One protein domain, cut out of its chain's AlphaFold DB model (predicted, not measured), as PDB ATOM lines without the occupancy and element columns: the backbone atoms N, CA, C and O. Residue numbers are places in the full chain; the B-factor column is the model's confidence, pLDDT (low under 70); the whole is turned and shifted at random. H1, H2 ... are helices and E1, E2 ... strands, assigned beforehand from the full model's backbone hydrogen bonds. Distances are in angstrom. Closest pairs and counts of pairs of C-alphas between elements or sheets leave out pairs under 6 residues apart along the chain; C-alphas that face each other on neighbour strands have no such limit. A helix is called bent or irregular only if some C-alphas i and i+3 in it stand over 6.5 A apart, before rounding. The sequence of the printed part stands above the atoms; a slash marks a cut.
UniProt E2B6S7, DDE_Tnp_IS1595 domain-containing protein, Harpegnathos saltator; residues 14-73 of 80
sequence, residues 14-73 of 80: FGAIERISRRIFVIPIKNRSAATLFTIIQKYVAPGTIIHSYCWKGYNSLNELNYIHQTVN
ATOM      1  N   PHE A  14      97.307 125.910  89.888       92.94
ATOM      2  CA  PHE A  14      96.884 127.078  90.648       92.94
ATOM      3  C   PHE A  14      95.919 127.904  89.809       92.94
ATOM      4  O   PHE A  14      96.200 128.183  88.646       92.94
ATOM      5  N   GLY A  15      94.798 128.300  90.400       93.88
ATOM      6  CA  GLY A  15      93.814 129.148  89.746       93.88
ATOM      7  C   GLY A  15      93.379 130.283  90.657       93.88
ATOM      8  O   GLY A  15      93.281 130.105  91.870       93.88
ATOM      9  N   ALA A  16      93.100 131.436  90.059       94.38
ATOM     10  CA  ALA A  16      92.484 132.562  90.743       94.38
ATOM     11  C   ALA A  16      91.453 133.234  89.835       94.38
ATOM     12  O   ALA A  16      91.566 133.203  88.607       94.38
ATOM     13  N   ILE A  17      90.455 133.841  90.469       95.12
ATOM     14  CA  ILE A  17      89.396 134.599  89.813       95.12
ATOM     15  C   ILE A  17      89.291 135.980  90.450       95.12
ATOM     16  O   ILE A  17      89.241 136.118  91.672       95.12
ATOM     17  N   GLU A  18      89.220 137.004  89.614       94.81
ATOM     18  CA  GLU A  18      88.871 138.346  90.046       94.81
ATOM     19  C   GLU A  18      87.347 138.450  90.197       94.81
ATOM     20  O   GLU A  18      86.588 138.218  89.254       94.81
ATOM     21  N   ARG A  19      86.873 138.793  91.399       91.12
ATOM     22  CA  ARG A  19      85.449 138.705  91.759       91.12
ATOM     23  C   ARG A  19      84.537 139.603  90.915       91.12
ATOM     24  O   ARG A  19      83.429 139.185  90.584       91.12
ATOM     25  N   ILE A  20      84.990 140.818  90.598       91.69
ATOM     26  CA  ILE A  20      84.192 141.822  89.878       91.69
ATOM     27  C   ILE A  20      84.257 141.561  88.373       91.69
ATOM     28  O   ILE A  20      83.232 141.304  87.749       91.69
ATOM     29  N   SER A  21      85.464 141.575  87.802       94.25
ATOM     30  CA  SER A  21      85.666 141.452  86.353       94.25
ATOM     31  C   SER A  21      85.444 140.035  85.812       94.25
ATOM     32  O   SER A  21      85.352 139.854  84.599       94.25
ATOM     33  N   ARG A  22      85.404 139.026  86.696       93.50
ATOM     34  CA  ARG A  22      85.350 137.592  86.364       93.50
ATOM     35  C   ARG A  22      86.533 137.103  85.527       93.50
ATOM     36  O   ARG A  22      86.456 136.028  84.938       93.50
ATOM     37  N   ARG A  23      87.642 137.847  85.489       94.50
ATOM     38  CA  ARG A  23      88.885 137.382  84.863       94.50
ATOM     39  C   ARG A  23      89.458 136.221  85.656       94.50
ATOM     40  O   ARG A  23      89.491 136.255  86.883       94.50
ATOM     41  N   ILE A  24      89.909 135.201  84.940       94.88
ATOM     42  CA  ILE A  24      90.432 133.966  85.516       94.88
ATOM     43  C   ILE A  24      91.812 133.718  84.928       94.88
ATOM     44  O   ILE A  24      92.015 133.878  83.724       94.88
ATOM     45  N   PHE A  25      92.741 133.269  85.765       94.69
ATOM     46  CA  PHE A  25      93.952 132.615  85.291       94.69
ATOM     47  C   PHE A  25      94.111 131.253  85.955       94.69
ATOM     48  O   PHE A  25      93.731 131.054  87.110       94.69
ATOM     49  N   VAL A  26      94.671 130.315  85.195       95.00
ATOM     50  CA  VAL A  26      94.901 128.928  85.602       95.00
ATOM     51  C   VAL A  26      96.284 128.524  85.109       95.00
ATOM     52  O   VAL A  26      96.581 128.657  83.924       95.00
ATOM     53  N   ILE A  27      97.151 128.078  86.016       93.88
ATOM     54  CA  ILE A  27      98.567 127.839  85.736       93.88
ATOM     55  C   ILE A  27      98.974 126.470  86.285       93.88
ATOM     56  O   ILE A  27      98.797 126.220  87.481       93.88
ATOM     57  N   PRO A  28      99.550 125.580  85.460       93.50
ATOM     58  CA  PRO A  28     100.139 124.342  85.952       93.50
ATOM     59  C   PRO A  28     101.396 124.645  86.777       93.50
ATOM     60  O   PRO A  28     102.277 125.390  86.347       93.50
ATOM     61  N   ILE A  29     101.504 124.051  87.963       92.25
ATOM     62  CA  ILE A  29     102.629 124.240  88.886       92.25
ATOM     63  C   ILE A  29     103.260 122.902  89.242       92.25
ATOM     64  O   ILE A  29     102.567 121.932  89.542       92.25
ATOM     65  N   LYS A  30     104.594 122.835  89.252       87.38
ATOM     66  CA  LYS A  30     105.321 121.597  89.586       87.38
ATOM     67  C   LYS A  30     105.115 121.165  91.040       87.38
ATOM     68  O   LYS A  30     105.110 119.977  91.335       87.38
ATOM     69  N   ASN A  31     104.959 122.124  91.947       87.38
ATOM     70  CA  ASN A  31     104.716 121.878  93.361       87.38
ATOM     71  C   ASN A  31     103.835 122.986  93.951       87.38
ATOM     72  O   ASN A  31     103.774 124.090  93.419       87.38
ATOM     73  N   ARG A  32     103.186 122.681  95.074       87.44
ATOM     74  CA  ARG A  32     102.305 123.593  95.817       87.44
ATOM     75  C   ARG A  32     103.019 124.330  96.959       87.44
ATOM     76  O   ARG A  32     102.411 124.554  97.999       87.44
ATOM     77  N   SER A  33     104.320 124.607  96.844       89.56
ATOM     78  CA  SER A  33     105.047 125.339  97.892       89.56
ATOM     79  C   SER A  33     104.562 126.788  97.987       89.56
ATOM     80  O   SER A  33     104.176 127.382  96.981       89.56
ATOM     81  N   ALA A  34     104.614 127.370  99.189       89.56
ATOM     82  CA  ALA A  34     104.245 128.772  99.399       89.56
ATOM     83  C   ALA A  34     105.052 129.710  98.485       89.56
ATOM     84  O   ALA A  34     104.471 130.562  97.827       89.56
ATOM     85  N   ALA A  35     106.361 129.467  98.342       91.12
ATOM     86  CA  ALA A  35     107.231 130.236  97.455       91.12
ATOM     87  C   ALA A  35     106.745 130.230  95.995       91.12
ATOM     88  O   ALA A  35     106.602 131.291  95.396       91.12
ATOM     89  N   THR A  36     106.421 129.055  95.434       91.62
ATOM     90  CA  THR A  36     105.891 128.958  94.061       91.62
ATOM     91  C   THR A  36     104.589 129.740  93.900       91.62
ATOM     92  O   THR A  36     104.412 130.437  92.903       91.62
ATOM     93  N   LEU A  37     103.686 129.659  94.878       92.12
ATOM     94  CA  LEU A  37     102.414 130.374  94.821       92.12
ATOM     95  C   LEU A  37     102.590 131.886  94.978       92.12
ATOM     96  O   LEU A  37     101.954 132.636  94.246       92.12
ATOM     97  N   PHE A  38     103.474 132.342  95.865       92.19
ATOM     98  CA  PHE A  38     103.766 133.763  96.048       92.19
ATOM     99  C   PHE A  38     104.361 134.384  94.791       92.19
ATOM    100  O   PHE A  38     103.895 135.438  94.373       92.19
ATOM    101  N   THR A  39     105.291 133.698  94.119       93.44
ATOM    102  CA  THR A  39     105.817 134.160  92.826       93.44
ATOM    103  C   THR A  39     104.706 134.323  91.787       93.44
ATOM    104  O   THR A  39     104.706 135.287  91.025       93.44
ATOM    105  N   ILE A  40     103.739 133.403  91.750       94.44
ATOM    106  CA  ILE A  40     102.600 133.496  90.830       94.44
ATOM    107  C   ILE A  40     101.686 134.662  91.219       94.44
ATOM    108  O   ILE A  40     101.336 135.470  90.364       94.44
ATOM    109  N   ILE A  41     101.332 134.787  92.497       93.81
ATOM    110  CA  ILE A  41     100.481 135.872  92.998       93.81
ATOM    111  C   ILE A  41     101.118 137.229  92.691       93.81
ATOM    112  O   ILE A  41     100.470 138.062  92.076       93.81
ATOM    113  N   GLN A  42     102.400 137.427  92.997       94.00
ATOM    114  CA  GLN A  42     103.110 138.681  92.719       94.00
ATOM    115  C   GLN A  42     103.207 139.017  91.232       94.00
ATOM    116  O   GLN A  42     103.258 140.189  90.867       94.00
ATOM    117  N   LYS A  43     103.203 138.005  90.362       95.19
ATOM    118  CA  LYS A  43     103.240 138.203  88.912       95.19
ATOM    119  C   LYS A  43     101.891 138.629  88.326       95.19
ATOM    120  O   LYS A  43     101.880 139.368  87.346       95.19
ATOM    121  N   TYR A  44     100.777 138.142  88.873       94.00
ATOM    122  CA  TYR A  44      99.445 138.318  88.269       94.00
ATOM    123  C   TYR A  44      98.462 139.140  89.112       94.00
ATOM    124  O   TYR A  44      97.412 139.525  88.606       94.00
ATOM    125  N   VAL A  45      98.777 139.411  90.378       92.94
ATOM    126  CA  VAL A  45      97.916 140.127  91.324       92.94
ATOM    127  C   VAL A  45      98.646 141.367  91.824       92.94
ATOM    128  O   VAL A  45      99.721 141.280  92.423       92.94
ATOM    129  N   ALA A  46      98.034 142.528  91.602       93.00
ATOM    130  CA  ALA A  46      98.590 143.805  92.024       93.00
ATOM    131  C   ALA A  46      98.759 143.866  93.559       93.00
ATOM    132  O   ALA A  46      97.854 143.425  94.282       93.00
ATOM    133  N   PRO A  47      99.867 144.429  94.077       92.75
ATOM    134  CA  PRO A  47     100.022 144.708  95.505       92.75
ATOM    135  C   PRO A  47      98.843 145.523  96.052       92.75
ATOM    136  O   PRO A  47      98.252 146.332  95.341       92.75
ATOM    137  N   GLY A  48      98.480 145.298  97.311       92.25
ATOM    138  CA  GLY A  48      97.336 145.926  97.979       92.25
ATOM    139  C   GLY A  48      95.988 145.257  97.696       92.25
ATOM    140  O   GLY A  48      94.986 145.617  98.311       92.25
ATOM    141  N   THR A  49      95.937 144.260  96.804       93.81
ATOM    142  CA  THR A  49      94.699 143.525  96.509       93.81
ATOM    143  C   THR A  49      94.246 142.690  97.711       93.81
ATOM    144  O   THR A  49      95.059 142.069  98.402       93.81
ATOM    145  N   ILE A  50      92.928 142.625  97.922       94.38
ATOM    146  CA  ILE A  50      92.307 141.703  98.876       94.38
ATOM    147  C   ILE A  50      92.274 140.304  98.260       94.38
ATOM    148  O   ILE A  50      91.584 140.063  97.267       94.38
ATOM    149  N   ILE A  51      93.011 139.372  98.858       93.44
ATOM    150  CA  ILE A  51      93.048 137.972  98.439       93.44
ATOM    151  C   ILE A  51      92.202 137.155  99.407       93.44
ATOM    152  O   ILE A  51      92.523 137.050 100.590       93.44
ATOM    153  N   HIS A  52      91.151 136.529  98.883       91.06
ATOM    154  CA  HIS A  52      90.378 135.528  99.609       91.06
ATOM    155  C   HIS A  52      90.942 134.135  99.318       91.06
ATOM    156  O   HIS A  52      90.955 133.702  98.165       91.06
ATOM    157  N   SER A  53      91.391 133.412 100.341       87.50
ATOM    158  CA  SER A  53      91.816 132.017 100.183       87.50
ATOM    159  C   SER A  53      91.451 131.164 101.399       87.50
ATOM    160  O   SER A  53      90.992 131.662 102.424       87.50
ATOM    161  N   TYR A  54      91.598 129.847 101.285       82.44
ATOM    162  CA  TYR A  54      91.384 128.924 102.402       82.44
ATOM    163  C   TYR A  54      92.386 129.197 103.536       82.44
ATOM    164  O   TYR A  54      93.491 129.675 103.277       82.44
ATOM    165  N   CYS A  55      92.055 128.806 104.775       77.06
ATOM    166  CA  CYS A  55      92.929 128.887 105.963       77.06
ATOM    167  C   CYS A  55      94.187 127.983 105.900       77.06
ATOM    168  O   CYS A  55      94.611 127.410 106.904       77.06
ATOM    169  N   TRP A  56      94.781 127.780 104.725       80.69
ATOM    170  CA  TRP A  56      95.997 127.002 104.578       80.69
ATOM    171  C   TRP A  56      97.211 127.821 105.022       80.69
ATOM    172  O   TRP A  56      97.467 128.900 104.494       80.69
ATOM    173  N   LYS A  57      98.002 127.257 105.946       78.38
ATOM    174  CA  LYS A  57      99.172 127.900 106.576       78.38
ATOM    175  C   LYS A  57     100.181 128.492 105.582       78.38
ATOM    176  O   LYS A  57     100.889 129.434 105.919       78.38
ATOM    177  N   GLY A  58     100.244 127.960 104.360       78.06
ATOM    178  CA  GLY A  58     101.119 128.478 103.308       78.06
ATOM    179  C   GLY A  58     100.776 129.894 102.831       78.06
ATOM    180  O   GLY A  58     101.617 130.503 102.189       78.06
ATOM    181  N   TYR A  59      99.594 130.428 103.156       82.88
ATOM    182  CA  TYR A  59      99.187 131.791 102.799       82.88
ATOM    183  C   TYR A  59      99.396 132.827 103.910       82.88
ATOM    184  O   TYR A  59      99.190 134.009 103.662       82.88
ATOM    185  N   ASN A  60      99.840 132.429 105.108       81.50
ATOM    186  CA  ASN A  60      99.932 133.342 106.255       81.50
ATOM    187  C   ASN A  60     100.838 134.563 106.000       81.50
ATOM    188  O   ASN A  60     100.559 135.643 106.512       81.50
ATOM    189  N   SER A  61     101.876 134.411 105.173       84.62
ATOM    190  CA  SER A  61     102.797 135.499 104.814       84.62
ATOM    191  C   SER A  61     102.277 136.430 103.712       84.62
ATOM    192  O   SER A  61     102.984 137.347 103.315       84.62
ATOM    193  N   LEU A  62     101.051 136.258 103.200       86.00
ATOM    194  CA  LEU A  62     100.499 137.187 102.201       86.00
ATOM    195  C   LEU A  62     100.401 138.624 102.738       86.00
ATOM    196  O   LEU A  62     100.663 139.565 101.992       86.00
ATOM    197  N   ASN A  63     100.105 138.785 104.031       83.88
ATOM    198  CA  ASN A  63     100.074 140.097 104.682       83.88
ATOM    199  C   ASN A  63     101.453 140.776 104.708       83.88
ATOM    200  O   ASN A  63     101.546 141.989 104.560       83.88
ATOM    201  N   GLU A  64     102.529 139.994 104.831       87.25
ATOM    202  CA  GLU A  64     103.916 140.484 104.794       87.25
ATOM    203  C   GLU A  64     104.348 140.878 103.370       87.25
ATOM    204  O   GLU A  64     105.292 141.641 103.188       87.25
ATOM    205  N   LEU A  65     103.642 140.381 102.347       86.38
ATOM    206  CA  LEU A  65     103.910 140.629 100.927       86.38
ATOM    207  C   LEU A  65     103.056 141.768 100.341       86.38
ATOM    208  O   LEU A  65     102.864 141.824  99.127       86.38
ATOM    209  N   ASN A  66     102.559 142.679 101.184       91.44
ATOM    210  CA  ASN A  66     101.680 143.795 100.809       91.44
ATOM    211  C   ASN A  66     100.323 143.365 100.224       91.44
ATOM    212  O   ASN A  66      99.768 144.078  99.390       91.44
ATOM    213  N   TYR A  67      99.760 142.231 100.644       92.88
ATOM    214  CA  TYR A  67      98.383 141.850 100.309       92.88
ATOM    215  C   TYR A  67      97.491 141.891 101.542       92.88
ATOM    216  O   TYR A  67      97.957 141.715 102.660       92.88
ATOM    217  N   ILE A  68      96.187 142.075 101.343       91.38
ATOM    218  CA  ILE A  68      95.210 141.938 102.427       91.38
ATOM    219  C   ILE A  68      94.657 140.517 102.350       91.38
ATOM    220  O   ILE A  68      93.857 140.203 101.466       91.38
ATOM    221  N   HIS A  69      95.102 139.633 103.241       90.19
ATOM    222  CA  HIS A  69      94.663 138.239 103.241       90.19
ATOM    223  C   HIS A  69      93.402 138.054 104.079       90.19
ATOM    224  O   HIS A  69      93.401 138.262 105.291       90.19
ATOM    225  N   GLN A  70      92.328 137.619 103.426       88.25
ATOM    226  CA  GLN A  70      91.096 137.203 104.080       88.25
ATOM    227  C   GLN A  70      90.923 135.698 103.923       88.25
ATOM    228  O   GLN A  70      91.051 135.142 102.830       88.25
ATOM    229  N   THR A  71      90.623 135.024 105.025       81.44
ATOM    230  CA  THR A  71      90.467 133.576 105.027       81.44
ATOM    231  C   THR A  71      89.001 133.174 104.991       81.44
ATOM    232  O   THR A  71      88.156 133.747 105.676       81.44
ATOM    233  N   VAL A  72      88.689 132.158 104.189       73.25
ATOM    234  CA  VAL A  72      87.380 131.499 104.208       73.25
ATOM    235  C   VAL A  72      87.523 130.199 104.987       73.25
ATOM    236  O   VAL A  72      88.201 129.265 104.548       73.25
ATOM    237  N   ASN A  73      86.896 130.134 106.164       68.75
ATOM    238  CA  ASN A  73      86.856 128.912 106.953       68.75
ATOM    239  C   ASN A  73      85.653 128.050 106.545       68.75
ATOM    240  O   ASN A  73      84.517 128.298 106.944       68.75
TER     241      ASN A  73
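Overview. This is residues 14 to 73 of the 80 residues of the protein "DDE_Tnp_IS1595 domain-containing protein" of Harpegnathos saltator (UniProt E2B6S7). Two small two-stranded sheets, the antiparallel hairpin E1 E2 and the parallel pair E3 E4, each have a helix next to them, H1 at the hairpin and H2 at the pair. The printed part has 60 residues with two helices and four strands, in the order E1 E2 H1 E3 H2 E4, class mixed. It is compact, radius of gyration of the C-alphas 11.0 A, spanning 27 by 24 by 23 A.

Arrangement. E1, residues 14 to 17, and E2, residues 24 to 29, form a hairpin, N 14 and O 27 2.8 A apart. H1, residues 34 to 44, has every O i to N i+4 pair within hydrogen-bond range. E3, residues 50 to 54, H2, residues 57 to 65, and E4, residues 68 to 72, make a strand-helix-strand unit, two parallel neighbour strands with a helix between in the chain, its crossover right-handed; N 51 and O 68 are 2.9 A apart. H2 is irregular, C-alphas 58 and 61 being 7.4 A apart, with 1 of 5 O i to N i+4 and 4 of 6 O i to N i+3 pairs within range. H1 and H2 only just touch, with 3 pairs of C-alphas within 8 A, closest Ala 34 and Gly 58, 5.0 A.

Along the chain. E1 begins at C-alpha 14 (96.884, 127.078, 90.648); E4 ends at C-alpha 72 (87.380, 131.499, 104.208). E2 spans 16.0 A, H1 15.4 A.

Size, cuts and confidence. The printed part has no cut and no long link; residue 73 is under 70 in pLDDT.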